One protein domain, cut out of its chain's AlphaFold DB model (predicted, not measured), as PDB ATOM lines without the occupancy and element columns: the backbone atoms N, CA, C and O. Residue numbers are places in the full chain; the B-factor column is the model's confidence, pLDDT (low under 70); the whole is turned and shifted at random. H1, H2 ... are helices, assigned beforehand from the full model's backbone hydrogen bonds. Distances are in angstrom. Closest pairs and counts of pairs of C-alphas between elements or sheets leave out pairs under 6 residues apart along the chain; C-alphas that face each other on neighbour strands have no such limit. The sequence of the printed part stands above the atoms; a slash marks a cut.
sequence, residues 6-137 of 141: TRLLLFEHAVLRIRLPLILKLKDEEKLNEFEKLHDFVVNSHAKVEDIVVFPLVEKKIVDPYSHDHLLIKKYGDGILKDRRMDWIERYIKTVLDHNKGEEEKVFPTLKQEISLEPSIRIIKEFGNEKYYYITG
ATOM      1  N   THR A   6     108.719 151.633 162.916       96.50
ATOM      2  CA  THR A   6     107.645 152.079 163.817       96.50
ATOM      3  C   THR A   6     107.186 153.490 163.451       96.50
ATOM      4  O   THR A   6     105.991 153.764 163.379       96.50
ATOM      5  N   ARG A   7     108.122 154.399 163.157       95.88
ATOM      6  CA  ARG A   7     107.808 155.755 162.683       95.88
ATOM      7  C   ARG A   7     107.179 155.762 161.296       95.88
ATOM      8  O   ARG A   7     106.355 156.635 161.032       95.88
ATOM      9  N   LEU A   8     107.564 154.826 160.428       97.31
ATOM     10  CA  LEU A   8     106.911 154.617 159.136       97.31
ATOM     11  C   LEU A   8     105.432 154.264 159.341       97.31
ATOM     12  O   LEU A   8     104.575 154.966 158.817       97.31
ATOM     13  N   LEU A   9     105.132 153.257 160.164       98.19
ATOM     14  CA  LEU A   9     103.758 152.826 160.437       98.19
ATOM     15  C   LEU A   9     102.932 153.929 161.108       98.19
ATOM     16  O   LEU A   9     101.834 154.231 160.660       98.19
ATOM     17  N   LEU A  10     103.481 154.640 162.099       97.88
ATOM     18  CA  LEU A  10     102.808 155.802 162.706       97.88
ATOM     19  C   LEU A  10     102.489 156.906 161.686       97.88
ATOM     20  O   LEU A  10     101.457 157.580 161.779       97.88
ATOM     21  N   PHE A  11     103.373 157.113 160.709       98.00
ATOM     22  CA  PHE A  11     103.116 158.027 159.605       98.00
ATOM     23  C   PHE A  11     101.995 157.503 158.695       98.00
ATOM     24  O   PHE A  11     101.069 158.256 158.387       98.00
ATOM     25  N   GLU A  12     102.018 156.223 158.327       98.56
ATOM     26  CA  GLU A  12     100.947 155.579 157.558       98.56
ATOM     27  C   GLU A  12      99.594 155.656 158.289       98.56
ATOM     28  O   GLU A  12      98.586 155.995 157.672       98.56
ATOM     29  N   HIS A  13      99.564 155.478 159.613       98.75
ATOM     30  CA  HIS A  13      98.362 155.648 160.439       98.75
ATOM     31  C   HIS A  13      97.809 157.067 160.333       98.75
ATOM     32  O   HIS A  13      96.604 157.270 160.173       98.75
ATOM     33  N   ALA A  14      98.682 158.076 160.409       98.50
ATOM     34  CA  ALA A  14      98.284 159.469 160.250       98.50
ATOM     35  C   ALA A  14      97.714 159.739 158.848       98.50
ATOM     36  O   ALA A  14      96.695 160.424 158.729       98.50
ATOM     37  N   VAL A  15      98.316 159.162 157.805       98.50
ATOM     38  CA  VAL A  15      97.801 159.222 156.429       98.50
ATOM     39  C   VAL A  15      96.418 158.576 156.340       98.50
ATOM     40  O   VAL A  15      95.484 159.211 155.849       98.50
ATOM     41  N   LEU A  16      96.248 157.349 156.841       98.69
ATOM     42  CA  LEU A  16      94.983 156.610 156.800       98.69
ATOM     43  C   LEU A  16      93.871 157.336 157.562       98.69
ATOM     44  O   LEU A  16      92.757 157.458 157.050       98.69
ATOM     45  N   ARG A  17      94.189 157.911 158.728       98.50
ATOM     46  CA  ARG A  17      93.277 158.738 159.537       98.50
ATOM     47  C   ARG A  17      92.711 159.932 158.769       98.50
ATOM     48  O   ARG A  17      91.604 160.376 159.068       98.50
ATOM     49  N   ILE A  18      93.439 160.435 157.773       98.19
ATOM     50  CA  ILE A  18      92.998 161.527 156.899       98.19
ATOM     51  C   ILE A  18      92.318 160.981 155.639       98.19
ATOM     52  O   ILE A  18      91.211 161.399 155.307       98.19
ATOM     53  N   ARG A  19      92.964 160.057 154.918       97.88
ATOM     54  CA  ARG A  19      92.525 159.593 153.593       97.88
ATOM     55  C   ARG A  19      91.228 158.797 153.652       97.88
ATOM     56  O   ARG A  19      90.350 159.043 152.830       97.88
ATOM     57  N   LEU A  20      91.080 157.897 154.625       98.25
ATOM     58  CA  LEU A  20      89.907 157.028 154.711       98.25
ATOM     59  C   LEU A  20      88.602 157.829 154.872       98.25
ATOM     60  O   LEU A  20      87.715 157.649 154.044       98.25
ATOM     61  N   PRO A  21      88.454 158.778 155.821       97.88
ATOM     62  CA  PRO A  21      87.231 159.582 155.908       97.88
ATOM     63  C   PRO A  21      86.955 160.460 154.678       97.88
ATOM     64  O   PRO A  21      85.798 160.771 154.395       97.88
ATOM     65  N   LEU A  22      87.988 160.881 153.938       97.12
ATOM     66  CA  LEU A  22      87.806 161.730 152.757       97.12
ATOM     67  C   LEU A  22      87.068 161.016 151.623       97.12
ATOM     68  O   LEU A  22      86.339 161.683 150.889       97.12
ATOM     69  N   ILE A  23      87.168 159.686 151.513       96.50
ATOM     70  CA  ILE A  23      86.465 158.945 150.454       96.50
ATOM     71  C   ILE A  23      84.943 159.054 150.589       96.50
ATOM     72  O   ILE A  23      84.227 159.020 149.591       96.50
ATOM     73  N   LEU A  24      84.426 159.266 151.805       96.62
ATOM     74  CA  LEU A  24      82.989 159.435 152.044       96.62
ATOM     75  C   LEU A  24      82.421 160.687 151.356       96.62
ATOM     76  O   LEU A  24      81.220 160.747 151.106       96.62
ATOM     77  N   LYS A  25      83.279 161.656 151.009       96.44
ATOM     78  CA  LYS A  25      82.910 162.890 150.299       96.44
ATOM     79  C   LYS A  25      82.868 162.729 148.775       96.44
ATOM     80  O   LYS A  25      82.447 163.657 148.089       96.44
ATOM     81  N   LEU A  26      83.329 161.597 148.246       96.56
ATOM     82  CA  LEU A  26      83.385 161.324 146.809       96.56
ATOM     83  C   LEU A  26      82.037 160.812 146.276       96.56
ATOM     84  O   LEU A  26      81.201 160.302 147.030       96.56
ATOM     85  N   LYS A  27      81.841 160.915 144.956       95.69
ATOM     86  CA  LYS A  27      80.723 160.262 144.251       95.69
ATOM     87  C   LYS A  27      80.951 158.756 144.174       95.69
ATOM     88  O   LYS A  27      82.077 158.310 144.317       95.69
ATOM     89  N   ASP A  28      79.913 157.965 143.926       92.38
ATOM     90  CA  ASP A  28      79.979 156.512 144.147       92.38
ATOM     91  C   ASP A  28      81.058 155.770 143.339       92.38
ATOM     92  O   ASP A  28      81.780 154.965 143.922       92.38
ATOM     93  N   GLU A  29      81.241 156.056 142.045       93.44
ATOM     94  CA  GLU A  29      82.333 155.434 141.271       93.44
ATOM     95  C   GLU A  29      83.719 155.881 141.749       93.44
ATOM     96  O   GLU A  29      84.600 155.051 141.957       93.44
ATOM     97  N   GLU A  30      83.911 157.180 141.977       96.38
ATOM     98  CA  GLU A  30      85.172 157.727 142.493       96.38
ATOM     99  C   GLU A  30      85.489 157.177 143.888       96.38
ATOM    100  O   GLU A  30      86.628 156.825 144.178       96.38
ATOM    101  N   LYS A  31      84.465 157.056 144.737       96.50
ATOM    102  CA  LYS A  31      84.526 156.496 146.086       96.50
ATOM    103  C   LYS A  31      84.948 155.040 146.052       96.50
ATOM    104  O   LYS A  31      85.799 154.663 146.846       96.50
ATOM    105  N   LEU A  32      84.379 154.235 145.154       96.62
ATOM    106  CA  LEU A  32      84.734 152.822 145.042       96.62
ATOM    107  C   LEU A  32      86.164 152.651 144.520       96.62
ATOM    108  O   LEU A  32      86.926 151.887 145.101       96.62
ATOM    109  N   ASN A  33      86.544 153.410 143.489       97.06
ATOM    110  CA  ASN A  33      87.898 153.379 142.936       97.06
ATOM    111  C   ASN A  33      88.942 153.821 143.970       97.06
ATOM    112  O   ASN A  33      90.032 153.261 144.044       97.06
ATOM    113  N   GLU A  34      88.634 154.843 144.770       98.06
ATOM    114  CA  GLU A  34      89.538 155.300 145.823       98.06
ATOM    115  C   GLU A  34      89.577 154.333 147.011       98.06
ATOM    116  O   GLU A  34      90.648 154.075 147.563       98.06
ATOM    117  N   PHE A  35      88.432 153.746 147.367       98.56
ATOM    118  CA  PHE A  35      88.351 152.689 148.366       98.56
ATOM    119  C   PHE A  35      89.209 151.481 147.975       98.56
ATOM    120  O   PHE A  35      89.960 150.997 148.813       98.56
ATOM    121  N   GLU A  36      89.154 151.033 146.719       98.56
ATOM    122  CA  GLU A  36      89.959 149.914 146.217       98.56
ATOM    123  C   GLU A  36      91.459 150.150 146.421       98.56
ATOM    124  O   GLU A  36      92.144 149.289 146.968       98.56
ATOM    125  N   LYS A  37      91.965 151.340 146.078       98.56
ATOM    126  CA  LYS A  37      93.385 151.686 146.267       98.56
ATOM    127  C   LYS A  37      93.789 151.714 147.738       98.56
ATOM    128  O   LYS A  37      94.847 151.203 148.096       98.56
ATOM    129  N   LEU A  38      92.968 152.334 148.591       98.62
ATOM    130  CA  LEU A  38      93.247 152.403 150.028       98.62
ATOM    131  C   LEU A  38      93.152 151.021 150.678       98.62
ATOM    132  O   LEU A  38      93.952 150.712 151.554       98.62
ATOM    133  N   HIS A  39      92.216 150.180 150.239       98.75
ATOM    134  CA  HIS A  39      92.097 148.802 150.697       98.75
ATOM    135  C   HIS A  39      93.312 147.959 150.287       98.75
ATOM    136  O   HIS A  39      93.897 147.295 151.142       98.75
ATOM    137  N   ASP A  40      93.733 148.048 149.018       98.75
ATOM    138  CA  ASP A  40      94.943 147.395 148.500       98.75
ATOM    139  C   ASP A  40      96.166 147.785 149.343       98.75
ATOM    140  O   ASP A  40      96.921 146.924 149.782       98.75
ATOM    141  N   PHE A  41      96.318 149.071 149.668       98.81
ATOM    142  CA  PHE A  41      97.397 149.551 150.533       98.81
ATOM    143  C   PHE A  41      97.334 149.021 151.965       98.81
ATOM    144  O   PHE A  41      98.349 148.542 152.472       98.81
ATOM    145  N   VAL A  42      96.160 149.084 152.604       98.81
ATOM    146  CA  VAL A  42      95.972 148.592 153.978       98.81
ATOM    147  C   VAL A  42      96.373 147.121 154.072       98.81
ATOM    148  O   VAL A  42      97.087 146.745 154.991       98.81
ATOM    149  N   VAL A  43      95.964 146.295 153.106       98.62
ATOM    150  CA  VAL A  43      96.194 144.844 153.154       98.62
ATOM    151  C   VAL A  43      97.586 144.456 152.653       98.62
ATOM    152  O   VAL A  43      98.276 143.669 153.295       98.62
ATOM    153  N   ASN A  44      98.000 144.970 151.494       98.50
ATOM    154  CA  ASN A  44      99.168 144.456 150.774       98.50
ATOM    155  C   ASN A  44     100.460 145.235 151.044       98.50
ATOM    156  O   ASN A  44     101.528 144.775 150.638       98.50
ATOM    157  N   SER A  45     100.383 146.370 151.744       98.50
ATOM    158  CA  SER A  45     101.549 147.129 152.204       98.50
ATOM    159  C   SER A  45     101.567 147.221 153.725       98.50
ATOM    160  O   SER A  45     102.404 146.590 154.357       98.50
ATOM    161  N   HIS A  46     100.623 147.961 154.305       98.62
ATOM    162  CA  HIS A  46     100.617 148.347 155.717       98.62
ATOM    163  C   HIS A  46     100.564 147.136 156.671       98.62
ATOM    164  O   HIS A  46     101.566 146.820 157.315       98.62
ATOM    165  N   ALA A  47      99.473 146.364 156.633       98.62
ATOM    166  CA  ALA A  47      99.303 145.160 157.454       98.62
ATOM    167  C   ALA A  47     100.408 144.119 157.204       98.62
ATOM    168  O   ALA A  47     100.866 143.424 158.109       98.62
ATOM    169  N   LYS A  48     100.894 144.027 155.958       98.44
ATOM    170  CA  LYS A  48     101.986 143.117 155.588       98.44
ATOM    171  C   LYS A  48     103.313 143.522 156.240       98.44
ATOM    172  O   LYS A  48     104.076 142.640 156.634       98.44
ATOM    173  N   VAL A  49     103.606 144.820 156.363       98.44
ATOM    174  CA  VAL A  49     104.771 145.305 157.119       98.44
ATOM    175  C   VAL A  49     104.628 144.945 158.596       98.44
ATOM    176  O   VAL A  49     105.585 144.443 159.185       98.44
ATOM    177  N   GLU A  50     103.453 145.135 159.186       98.38
ATOM    178  CA  GLU A  50     103.198 144.780 160.585       98.38
ATOM    179  C   GLU A  50     103.383 143.285 160.847       98.38
ATOM    180  O   GLU A  50     104.223 142.913 161.669       98.38
ATOM    181  N   ASP A  51     102.695 142.429 160.090       98.12
ATOM    182  CA  ASP A  51     102.712 140.976 160.281       98.12
ATOM    183  C   ASP A  51     104.105 140.359 160.058       98.12
ATOM    184  O   ASP A  51     104.482 139.405 160.744       98.12
ATOM    185  N   ILE A  52     104.886 140.876 159.100       97.94
ATOM    186  CA  ILE A  52     106.194 140.300 158.734       97.94
ATOM    187  C   ILE A  52     107.343 140.913 159.538       97.94
ATOM    188  O   ILE A  52     108.322 140.221 159.826       97.94
ATOM    189  N   VAL A  53     107.270 142.204 159.866       97.69
ATOM    190  CA  VAL A  53     108.409 142.948 160.423       97.69
ATOM    191  C   VAL A  53     108.224 143.244 161.906       97.69
ATOM    192  O   VAL A  53     109.168 143.073 162.675       97.69
ATOM    193  N   VAL A  54     107.034 143.682 162.324       97.25
ATOM    194  CA  VAL A  54     106.813 144.208 163.680       97.25
ATOM    195  C   VAL A  54     106.289 143.143 164.629       97.25
ATOM    196  O   VAL A  54     106.875 142.923 165.688       97.25
ATOM    197  N   PHE A  55     105.212 142.452 164.267       96.94
ATOM    198  CA  PHE A  55     104.551 141.490 165.145       96.94
ATOM    199  C   PHE A  55     105.443 140.327 165.606       96.94
ATOM    200  O   PHE A  55     105.318 139.943 166.770       96.94
ATOM    201  N   PRO A  56     106.406 139.812 164.809       96.50
ATOM    202  CA  PRO A  56     107.354 138.803 165.292       96.50
ATOM    203  C   PRO A  56     108.249 139.270 166.449       96.50
ATOM    204  O   PRO A  56     108.866 138.443 167.119       96.50
ATOM    205  N   LEU A  57     108.343 140.583 166.684       95.31
ATOM    206  CA  LEU A  57     109.158 141.189 167.741       95.31
ATOM    207  C   LEU A  57     108.370 141.446 169.035       95.31
ATOM    208  O   LEU A  57     108.955 141.879 170.030       95.31
ATOM    209  N   VAL A  58     107.060 141.193 169.037       95.38
ATOM    210  CA  VAL A  58     106.157 141.466 170.160       95.38
ATOM    211  C   VAL A  58     105.624 140.150 170.727       95.38
ATOM    212  O   VAL A  58     105.500 139.143 170.031       95.38
ATOM    213  N   GLU A  59     105.307 140.125 172.025       95.19
ATOM    214  CA  GLU A  59     104.683 138.950 172.632       95.19
ATOM    215  C   GLU A  59     103.380 138.589 171.913       95.19
ATOM    216  O   GLU A  59     102.453 139.393 171.839       95.19
ATOM    217  N   LYS A  60     103.281 137.333 171.470       94.12
ATOM    218  CA  LYS A  60     102.155 136.819 170.681       94.12
ATOM    219  C   LYS A  60     100.773 137.179 171.247       94.12
ATOM    220  O   LYS A  60      99.896 137.611 170.514       94.12
ATOM    221  N   LYS A  61     100.590 137.087 172.570       94.62
ATOM    222  CA  LYS A  61      99.315 137.412 173.242       94.62
ATOM    223  C   LYS A  61      98.861 138.870 173.056       94.62
ATOM    224  O   LYS A  61      97.686 139.160 173.251       94.62
ATOM    225  N   ILE A  62      99.795 139.779 172.765       94.00
ATOM    226  CA  ILE A  62      99.530 141.202 172.539       94.00
ATOM    227  C   ILE A  62      99.110 141.422 171.084       94.00
ATOM    228  O   ILE A  62      98.165 142.164 170.855       94.00
ATOM    229  N   VAL A  63      99.767 140.756 170.125       95.75
ATOM    230  CA  VAL A  63      99.553 140.961 168.678       95.75
ATOM    231  C   VAL A  63      98.487 140.065 168.052       95.75
ATOM    232  O   VAL A  63      97.887 140.464 167.063       95.75
ATOM    233  N   ASP A  64      98.183 138.899 168.634       93.88
ATOM    234  CA  ASP A  64      97.199 137.952 168.085       93.88
ATOM    235  C   ASP A  64      95.847 138.612 167.734       93.88
ATOM    236  O   ASP A  64      95.321 138.329 166.658       93.88
ATOM    237  N   PRO A  65      95.252 139.492 168.568       96.19
ATOM    238  CA  PRO A  65      94.022 140.190 168.191       96.19
ATOM    239  C   PRO A  65      94.167 141.029 166.911       96.19
ATOM    240  O   PRO A  65      93.275 141.006 166.071       96.19
ATOM    241  N   TYR A  66      95.306 141.697 166.732       97.50
ATOM    242  CA  TYR A  66      95.572 142.607 165.616       97.50
ATOM    243  C   TYR A  66      95.831 141.847 164.308       97.50
ATOM    244  O   TYR A  66      95.227 142.162 163.287       97.50
ATOM    245  N   SER A  67      96.585 140.742 164.345       95.12
ATOM    246  CA  SER A  67      96.696 139.850 163.179       95.12
ATOM    247  C   SER A  67      95.343 139.252 162.763       95.12
ATOM    248  O   SER A  67      95.076 139.058 161.576       95.12
ATOM    249  N   HIS A  68      94.450 138.950 163.715       96.00
ATOM    250  CA  HIS A  68      93.093 138.509 163.373       96.00
ATOM    251  C   HIS A  68      92.256 139.641 162.764       96.00
ATOM    252  O   HIS A  68      91.490 139.391 161.827       96.00
ATOM    253  N   ASP A  69      92.419 140.871 163.249       97.62
ATOM    254  CA  ASP A  69      91.782 142.048 162.667       97.62
ATOM    255  C   ASP A  69      92.234 142.273 161.219       97.62
ATOM    256  O   ASP A  69      91.379 142.545 160.379       97.62
ATOM    257  N   HIS A  70      93.507 142.050 160.863       98.44
ATOM    258  CA  HIS A  70      93.965 142.109 159.463       98.44
ATOM    259  C   HIS A  70      93.168 141.166 158.552       98.44
ATOM    260  O   HIS A  70      92.720 141.554 157.470       98.44
ATOM    261  N   LEU A  71      92.916 139.932 159.003       97.06
ATOM    262  CA  LEU A  71      92.100 138.969 158.257       97.06
ATOM    263  C   LEU A  71      90.643 139.428 158.130       97.06
ATOM    264  O   LEU A  71      90.017 139.209 157.088       97.06
ATOM    265  N   LEU A  72      90.090 140.037 159.181       97.56
ATOM    266  CA  LEU A  72      88.738 140.591 159.171       97.56
ATOM    267  C   LEU A  72      88.638 141.782 158.212       97.56
ATOM    268  O   LEU A  72      87.749 141.789 157.363       97.56
ATOM    269  N   ILE A  73      89.551 142.748 158.316       98.62
ATOM    270  CA  ILE A  73      89.651 143.937 157.462       98.62
ATOM    271  C   ILE A  73      89.781 143.513 156.001       98.62
ATOM    272  O   ILE A  73      89.017 143.994 155.164       98.62
ATOM    273  N   LYS A  74      90.664 142.549 155.704       98.62
ATOM    274  CA  LYS A  74      90.813 141.983 154.362       98.62
ATOM    275  C   LYS A  74      89.484 141.443 153.835       98.62
ATOM    276  O   LYS A  74      88.995 141.902 152.811       98.62
ATOM    277  N   LYS A  75      88.863 140.505 154.556       98.31
ATOM    278  CA  LYS A  75      87.594 139.887 154.128       98.31
ATOM    279  C   LYS A  75      86.469 140.909 153.977       98.31
ATOM    280  O   LYS A  75      85.642 140.782 153.077       98.31
ATOM    281  N   TYR A  76      86.414 141.890 154.874       98.12
ATOM    282  CA  TYR A  76      85.378 142.912 154.872       98.12
ATOM    283  C   TYR A  76      85.534 143.857 153.675       98.12
ATOM    284  O   TYR A  76      84.553 144.114 152.980       98.12
ATOM    285  N   GLY A  77      86.756 144.309 153.380       98.50
ATOM    286  CA  GLY A  77      87.039 145.132 152.201       98.50
ATOM    287  C   GLY A  77      86.877 144.377 150.879       98.50
ATOM    288  O   GLY A  77      86.210 144.890 149.981       98.50
ATOM    289  N   ASP A  78      87.345 143.127 150.797       98.56
ATOM    290  CA  ASP A  78      87.112 142.244 149.643       98.56
ATOM    291  C   ASP A  78      85.603 142.102 149.351       98.56
ATOM    292  O   ASP A  78      85.171 142.159 148.199       98.56
ATOM    293  N   GLY A  79      84.781 141.949 150.397       98.31
ATOM    294  CA  GLY A  79      83.321 141.882 150.281       98.31
ATOM    295  C   GLY A  79      82.698 143.181 149.764       98.31
ATOM    296  O   GLY A  79      81.820 143.138 148.902       98.31
ATOM    297  N   ILE A  80      83.183 144.338 150.231       98.06
ATOM    298  CA  ILE A  80      82.751 145.650 149.727       98.06
ATOM    299  C   ILE A  80      83.032 145.774 148.232       98.06
ATOM    300  O   ILE A  80      82.144 146.197 147.496       98.06
ATOM    301  N   LEU A  81      84.231 145.394 147.781       98.00
ATOM    302  CA  LEU A  81      84.620 145.476 146.371       98.00
ATOM    303  C   LEU A  81      83.811 144.514 145.502       98.00
ATOM    304  O   LEU A  81      83.265 144.913 144.473       98.00
ATOM    305  N   LYS A  82      83.693 143.258 145.942       98.00
ATOM    306  CA  LYS A  82      82.983 142.205 145.213       98.00
ATOM    307  C   LYS A  82      81.502 142.532 145.022       98.00
ATOM    308  O   LYS A  82      80.992 142.425 143.910       98.00
ATOM    309  N   ASP A  83      80.827 142.935 146.097       97.12
ATOM    310  CA  ASP A  83      79.375 143.141 146.109       97.12
ATOM    311  C   ASP A  83      78.991 144.628 145.962       97.12
ATOM    312  O   ASP A  83      77.815 144.984 146.049       97.12
ATOM    313  N   ARG A  84      79.981 145.510 145.752       96.12
ATOM    314  CA  ARG A  84      79.838 146.973 145.618       96.12
ATOM    315  C   ARG A  84      79.041 147.613 146.768       96.12
ATOM    316  O   ARG A  84      78.223 148.510 146.557       96.12
ATOM    317  N   ARG A  85      79.271 147.154 148.003       95.38
ATOM    318  CA  ARG A  85      78.549 147.578 149.222       95.38
ATOM    319  C   ARG A  85      79.058 148.909 149.765       95.38
ATOM    320  O   ARG A  85      79.718 148.971 150.799       95.38
ATOM    321  N   MET A  86      78.735 149.999 149.073       93.75
ATOM    322  CA  MET A  86      79.147 151.354 149.470       93.75
ATOM    323  C   MET A  86      78.666 151.734 150.877       93.75
ATOM    324  O   MET A  86      79.352 152.460 151.593       93.75
ATOM    325  N   ASP A  87      77.519 151.196 151.294       94.69
ATOM    326  CA  ASP A  87      76.939 151.365 152.628       94.69
ATOM    327  C   ASP A  87      77.805 150.768 153.751       94.69
ATOM    328  O   ASP A  87      77.643 151.113 154.918       94.69
ATOM    329  N   TRP A  88      78.750 149.885 153.423       97.50
ATOM    330  CA  TRP A  88      79.643 149.238 154.388       97.50
ATOM    331  C   TRP A  88      80.980 149.956 154.565       97.50
ATOM    332  O   TRP A  88      81.692 149.662 155.531       97.50
ATOM    333  N   ILE A  89      81.310 150.903 153.680       98.00
ATOM    334  CA  ILE A  89      82.597 151.611 153.677       98.00
ATOM    335  C   ILE A  89      82.819 152.374 154.981       98.00
ATOM    336  O   ILE A  89      83.897 152.287 155.558       98.00
ATOM    337  N   GLU A  90      81.810 153.075 155.499       97.88
ATOM    338  CA  GLU A  90      81.953 153.824 156.755       97.88
ATOM    339  C   GLU A  90      82.341 152.907 157.925       97.88
ATOM    340  O   GLU A  90      83.237 153.219 158.713       97.88
ATOM    341  N   ARG A  91      81.733 151.717 157.990       98.25
ATOM    342  CA  ARG A  91      82.080 150.711 158.994       98.25
ATOM    343  C   ARG A  91      83.485 150.152 158.780       98.25
ATOM    344  O   ARG A  91      84.181 149.943 159.766       98.25
ATOM    345  N   TYR A  92      83.913 149.945 157.533       98.62
ATOM    346  CA  TYR A  92      85.285 149.522 157.221       98.62
ATOM    347  C   TYR A  92      86.290 150.548 157.744       98.62
ATOM    348  O   TYR A  92      87.226 150.182 158.449       98.62
ATOM    349  N   ILE A  93      86.055 151.833 157.452       98.62
ATOM    350  CA  ILE A  93      86.915 152.933 157.898       98.62
ATOM    351  C   ILE A  93      87.036 152.905 159.417       98.62
ATOM    352  O   ILE A  93      88.147 152.922 159.938       98.62
ATOM    353  N   LYS A  94      85.909 152.811 160.132       98.44
ATOM    354  CA  LYS A  94      85.919 152.737 161.594       98.44
ATOM    355  C   LYS A  94      86.749 151.555 162.102       98.44
ATOM    356  O   LYS A  94      87.551 151.747 163.006       98.44
ATOM    357  N   THR A  95      86.585 150.369 161.514       98.44
ATOM    358  CA  THR A  95      87.349 149.174 161.898       98.44
ATOM    359  C   THR A  95      88.853 149.389 161.741       98.44
ATOM    360  O   THR A  95      89.586 149.109 162.680       98.44
ATOM    361  N   VAL A  96      89.305 149.927 160.602       98.75
ATOM    362  CA  VAL A  96      90.733 150.223 160.385       98.75
ATOM    363  C   VAL A  96      91.219 151.255 161.404       98.75
ATOM    364  O   VAL A  96      92.184 151.018 162.113       98.75
ATOM    365  N   LEU A  97      90.520 152.379 161.572       98.69
ATOM    366  CA  LEU A  97      90.984 153.431 162.484       98.69
ATOM    367  C   LEU A  97      91.022 152.993 163.958       98.69
ATOM    368  O   LEU A  97      91.927 153.403 164.686       98.69
ATOM    369  N   ASP A  98      90.063 152.177 164.399       98.56
ATOM    370  CA  ASP A  98      90.060 151.612 165.751       98.56
ATOM    371  C   ASP A  98      91.192 150.593 165.942       98.56
ATOM    372  O   ASP A  98      91.823 150.579 167.000       98.56
ATOM    373  N   HIS A  99      91.463 149.776 164.921       98.50
ATOM    374  CA  HIS A  99      92.576 148.832 164.900       98.50
ATOM    375  C   HIS A  99      93.921 149.560 165.052       98.50
ATOM    376  O   HIS A  99      94.607 149.355 166.055       98.50
ATOM    377  N   ASN A 100      94.214 150.514 164.161       98.56
ATOM    378  CA  ASN A 100      95.440 151.316 164.183       98.56
ATOM    379  C   ASN A 100      95.623 152.050 165.524       98.56
ATOM    380  O   ASN A 100      96.720 152.106 166.080       98.56
ATOM    381  N   LYS A 101      94.539 152.597 166.093       98.50
ATOM    382  CA  LYS A 101      94.574 153.212 167.429       98.50
ATOM    383  C   LYS A 101      94.938 152.190 168.510       98.50
ATOM    384  O   LYS A 101      95.713 152.491 169.414       98.50
ATOM    385  N   GLY A 102      94.376 150.989 168.437       98.25
ATOM    386  CA  GLY A 102      94.691 149.922 169.373       98.25
ATOM    387  C   GLY A 102      96.163 149.505 169.319       98.25
ATOM    388  O   GLY A 102      96.728 149.202 170.369       98.25
ATOM    389  N   GLU A 103      96.788 149.484 168.146       98.19
ATOM    390  CA  GLU A 103      98.215 149.169 168.000       98.19
ATOM    391  C   GLU A 103      99.104 150.270 168.568       98.19
ATOM    392  O   GLU A 103     100.032 149.980 169.328       98.19
ATOM    393  N   GLU A 104      98.772 151.532 168.276       98.25
ATOM    394  CA  GLU A 104      99.439 152.709 168.842       98.25
ATOM    395  C   GLU A 104      99.432 152.682 170.378       98.25
ATOM    396  O   GLU A 104     100.410 153.076 171.013       98.25
ATOM    397  N   GLU A 105      98.347 152.196 170.986       97.75
ATOM    398  CA  GLU A 105      98.183 152.140 172.439       97.75
ATOM    399  C   GLU A 105      98.795 150.888 173.088       97.75
ATOM    400  O   GLU A 105      99.194 150.947 174.254       97.75
ATOM    401  N   LYS A 106      98.847 149.745 172.386       97.12
ATOM    402  CA  LYS A 106      99.171 148.446 173.014       97.12
ATOM    403  C   LYS A 106     100.319 147.677 172.381       97.12
ATOM    404  O   LYS A 106     100.961 146.908 173.091       97.12
ATOM    405  N   VAL A 107     100.576 147.850 171.088       96.88
ATOM    406  CA  VAL A 107     101.624 147.119 170.361       96.88
ATOM    407  C   VAL A 107     102.888 147.965 170.311       96.88
ATOM    408  O   VAL A 107     103.902 147.588 170.902       96.88
ATOM    409  N   PHE A 108     102.830 149.143 169.688       96.31
ATOM    410  CA  PHE A 108     104.007 149.985 169.464       96.31
ATOM    411  C   PHE A 108     104.739 150.399 170.754       96.31
ATOM    412  O   PHE A 108     105.971 150.356 170.750       96.31
ATOM    413  N   PRO A 109     104.065 150.691 171.888       95.50
ATOM    414  CA  PRO A 109     104.754 151.017 173.141       95.50
ATOM    415  C   PRO A 109     105.574 149.864 173.738       95.50
ATOM    416  O   PRO A 109     106.392 150.088 174.628       95.50
ATOM    417  N   THR A 110     105.352 148.623 173.289       94.94
ATOM    418  CA  THR A 110     106.086 147.444 173.785       94.94
ATOM    419  C   THR A 110     107.418 147.225 173.068       94.94
ATOM    420  O   THR A 110     108.264 146.472 173.559       94.94
ATOM    421  N   LEU A 111     107.632 147.903 171.936       93.19
ATOM    422  CA  LEU A 111     108.858 147.827 171.151       93.19
ATOM    423  C   LEU A 111     109.987 148.555 171.888       93.19
ATOM    424  O   LEU A 111     109.914 149.750 172.162       93.19
ATOM    425  N   LYS A 112     111.052 147.821 172.224       85.38
ATOM    426  CA  LYS A 112     112.172 148.339 173.035       85.38
ATOM    427  C   LYS A 112     113.337 148.892 172.214       85.38
ATOM    428  O   LYS A 112     114.294 149.396 172.794       85.38
ATOM    429  N   GLN A 113     113.289 148.753 170.893       86.94
ATOM    430  CA  GLN A 113     114.388 149.098 169.996       86.94
ATOM    431  C   GLN A 113     113.868 149.655 168.676       86.94
ATOM    432  O   GLN A 113     112.746 149.353 168.266       86.94
ATOM    433  N   GLU A 114     114.711 150.432 168.000       91.50
ATOM    434  CA  GLU A 114     114.456 150.849 166.626       91.50
ATOM    435  C   GLU A 114     114.462 149.624 165.702       91.50
ATOM    436  O   GLU A 114     115.314 148.736 165.806       91.50
ATOM    437  N   ILE A 115     113.484 149.575 164.802       94.88
ATOM    438  CA  ILE A 115     113.332 148.501 163.824       94.88
ATOM    439  C   ILE A 115     113.876 149.006 162.492       94.88
ATOM    440  O   ILE A 115     113.468 150.064 162.011       94.88
ATOM    441  N   SER A 116     114.796 148.241 161.897       94.94
ATOM    442  CA  SER A 116     115.361 148.565 160.585       94.94
ATOM    443  C   SER A 116     114.255 148.772 159.557       94.94
ATOM    444  O   SER A 116     113.385 147.921 159.409       94.94
ATOM    445  N   LEU A 117     114.345 149.871 158.810       95.19
ATOM    446  CA  LEU A 117     113.390 150.235 157.765       95.19
ATOM    447  C   LEU A 117     113.500 149.339 156.516       95.19
ATOM    448  O   LEU A 117     112.573 149.249 155.716       95.19
ATOM    449  N   GLU A 118     114.639 148.670 156.331       95.81
ATOM    450  CA  GLU A 118     114.979 147.951 155.100       95.81
ATOM    451  C   GLU A 118     113.975 146.836 154.714       95.81
ATOM    452  O   GLU A 118     113.587 146.769 153.544       95.81
ATOM    453  N   PRO A 119     113.480 145.984 155.638       96.62
ATOM    454  CA  PRO A 119     112.441 145.004 155.322       96.62
ATOM    455  C   PRO A 119     111.118 145.655 154.908       96.62
ATOM    456  O   PRO A 119     110.479 145.180 153.970       96.62
ATOM    457  N   SER A 120     110.734 146.762 155.552       97.25
ATOM    458  CA  SER A 120     109.524 147.512 155.202       97.25
ATOM    459  C   SER A 120     109.628 148.117 153.805       97.25
ATOM    460  O   SER A 120     108.696 148.000 153.016       97.25
ATOM    461  N   ILE A 121     110.792 148.674 153.449       96.62
ATOM    462  CA  ILE A 121     111.058 149.197 152.101       96.62
ATOM    463  C   ILE A 121     110.903 148.102 151.042       96.62
ATOM    464  O   ILE A 121     110.332 148.356 149.984       96.62
ATOM    465  N   ARG A 122     111.378 146.876 151.303       97.06
ATOM    466  CA  ARG A 122     111.199 145.755 150.364       97.06
ATOM    467  C   ARG A 122     109.721 145.440 150.129       97.06
ATOM    468  O   ARG A 122     109.319 145.304 148.978       97.06
ATOM    469  N   ILE A 123     108.915 145.399 151.190       98.12
ATOM    470  CA  ILE A 123     107.466 145.168 151.088       98.12
ATOM    471  C   ILE A 123     106.781 146.301 150.310       98.12
ATOM    472  O   ILE A 123     105.967 146.029 149.431       98.12
ATOM    473  N   ILE A 124     107.153 147.559 150.562       97.88
ATOM    474  CA  ILE A 124     106.615 148.708 149.821       97.88
ATOM    475  C   ILE A 124     106.985 148.634 148.332       97.88
ATOM    476  O   ILE A 124     106.139 148.883 147.472       97.88
ATOM    477  N   LYS A 125     108.221 148.236 148.007       96.75
ATOM    478  CA  LYS A 125     108.659 148.031 146.617       96.75
ATOM    479  C   LYS A 125     107.859 146.928 145.921       96.75
ATOM    480  O   LYS A 125     107.497 147.101 144.760       96.75
ATOM    481  N   GLU A 126     107.549 145.834 146.620       97.38
ATOM    482  CA  GLU A 126     106.670 144.768 146.111       97.38
ATOM    483  C   GLU A 126     105.228 145.249 145.889       97.38
ATOM    484  O   GLU A 126     104.600 144.857 144.907       97.38
ATOM    485  N   PHE A 127     104.703 146.095 146.780       97.88
ATOM    486  CA  PHE A 127     103.380 146.705 146.633       97.88
ATOM    487  C   PHE A 127     103.319 147.668 145.433       97.88
ATOM    488  O   PHE A 127     102.333 147.696 144.691       97.88
ATOM    489  N   GLY A 128     104.397 148.425 145.224       97.69
ATOM    490  CA  GLY A 128     104.589 149.357 144.120       97.69
ATOM    491  C   GLY A 128     104.782 150.790 144.611       97.69
ATOM    492  O   GLY A 128     103.860 151.407 145.146       97.69
ATOM    493  N   ASN A 129     105.968 151.352 144.355       95.50
ATOM    494  CA  ASN A 129     106.357 152.690 144.821       95.50
ATOM    495  C   ASN A 129     105.380 153.792 144.388       95.50
ATOM    496  O   ASN A 129     105.055 154.665 145.185       95.50
ATOM    497  N   GLU A 130     104.870 153.742 143.155       96.62
ATOM    498  CA  GLU A 130     103.912 154.742 142.661       96.62
ATOM    499  C   GLU A 130     102.581 154.690 143.421       96.62
ATOM    500  O   GLU A 130     102.035 155.730 143.794       96.62
ATOM    501  N   LYS A 131     102.075 153.481 143.704       97.75
ATOM    502  CA  LYS A 131     100.854 153.294 144.501       97.75
ATOM    503  C   LYS A 131     101.055 153.797 145.926       97.75
ATOM    504  O   LYS A 131     100.202 154.504 146.460       97.75
ATOM    505  N   TYR A 132     102.190 153.449 146.527       98.25
ATOM    506  CA  TYR A 132     102.547 153.883 147.871       98.25
ATOM    507  C   TYR A 132     102.637 155.413 147.954       98.25
ATOM    508  O   TYR A 132     102.017 156.029 148.826       98.25
ATOM    509  N   TYR A 133     103.335 156.035 147.002       97.69
ATOM    510  CA  TYR A 133     103.475 157.486 146.908       97.69
ATOM    511  C   TYR A 133     102.125 158.185 146.704       97.69
ATOM    512  O   TYR A 133     101.846 159.183 147.361       97.69
ATOM    513  N   TYR A 134     101.241 157.646 145.860       97.62
ATOM    514  CA  TYR A 134      99.901 158.205 145.645       97.62
ATOM    515  C   TYR A 134      99.076 158.325 146.940       97.62
ATOM    516  O   TYR A 134      98.293 159.268 147.126       97.62
ATOM    517  N   ILE A 135      99.233 157.353 147.838       98.12
ATOM    518  CA  ILE A 135      98.461 157.268 149.080       98.12
ATOM    519  C   ILE A 135      99.102 158.123 150.166       98.12
ATOM    520  O   ILE A 135      98.411 158.915 150.810       98.12
ATOM    521  N   THR A 136     100.414 157.983 150.338       97.50
ATOM    522  CA  THR A 136     101.147 158.532 151.483       97.50
ATOM    523  C   THR A 136     101.837 159.864 151.205       97.50
ATOM    524  O   THR A 136     102.103 160.618 152.137       97.50
ATOM    525  N   GLY A 137     102.133 160.175 149.942       96.75
ATOM    526  CA  GLY A 137     102.980 161.301 149.544       96.75
ATOM    527  C   GLY A 137     104.462 161.124 149.897       96.75
ATOM    528  O   GLY A 137     105.240 162.059 149.708       96.75
TER     529      GLY A 137
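This is residues 6 to 137 of the 141 residues of the protein "Cation-binding protein" of Candidatus Acidianus copahuensis (UniProt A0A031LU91). Four long helices, H1 to H4, form an up-and-down bundle, each running against the one before, and two short helices, H5 and H6, pack on H2. The 132 printed residues hold six named helices, H1 to H6 in chain order, and no named strand: all helix, compact, radius of gyration of the C-alphas 14.5 A, spans 44 by 30 by 22 A.

H2, residues 28 to 57, touches H3, residues 60 to 83, at a shallow tilt of 21 degrees, opposite ways, closest C-alphas Phe 55 and Val 63, 6.1 A. Its residues 41 to 53 alone touch H5, residues 118 to 127, closest C-alphas Val 49 and Ser 120, 5.6 A. H6, residues 129 to 136, touches H2, about perpendicular at 79 degrees, closest C-alphas Leu 38 and Ile 135, 7.2 A. H1, residues 6 to 23, touches H4, residues 86 to 106, closest C-alphas Leu 20 and Ile 93, 6.0 A. Every O i to N i+4 pair is within hydrogen-bond range in H5 and H6, 11 of 14 in H1, 20 of 26 in H2, 18 of 20 in H3, 15 of 17 in H4.

H1 begins at C-alpha 6 (107.645, 152.079, 163.817) and H6 ends at C-alpha 136 (101.147, 158.532, 151.483). From first to last C-alpha H2 measures 40.5 A and H3 34.1 A.

The printed part has no cut, the H4 to H5 link is long, and no printed residue is under 70 in pLDDT.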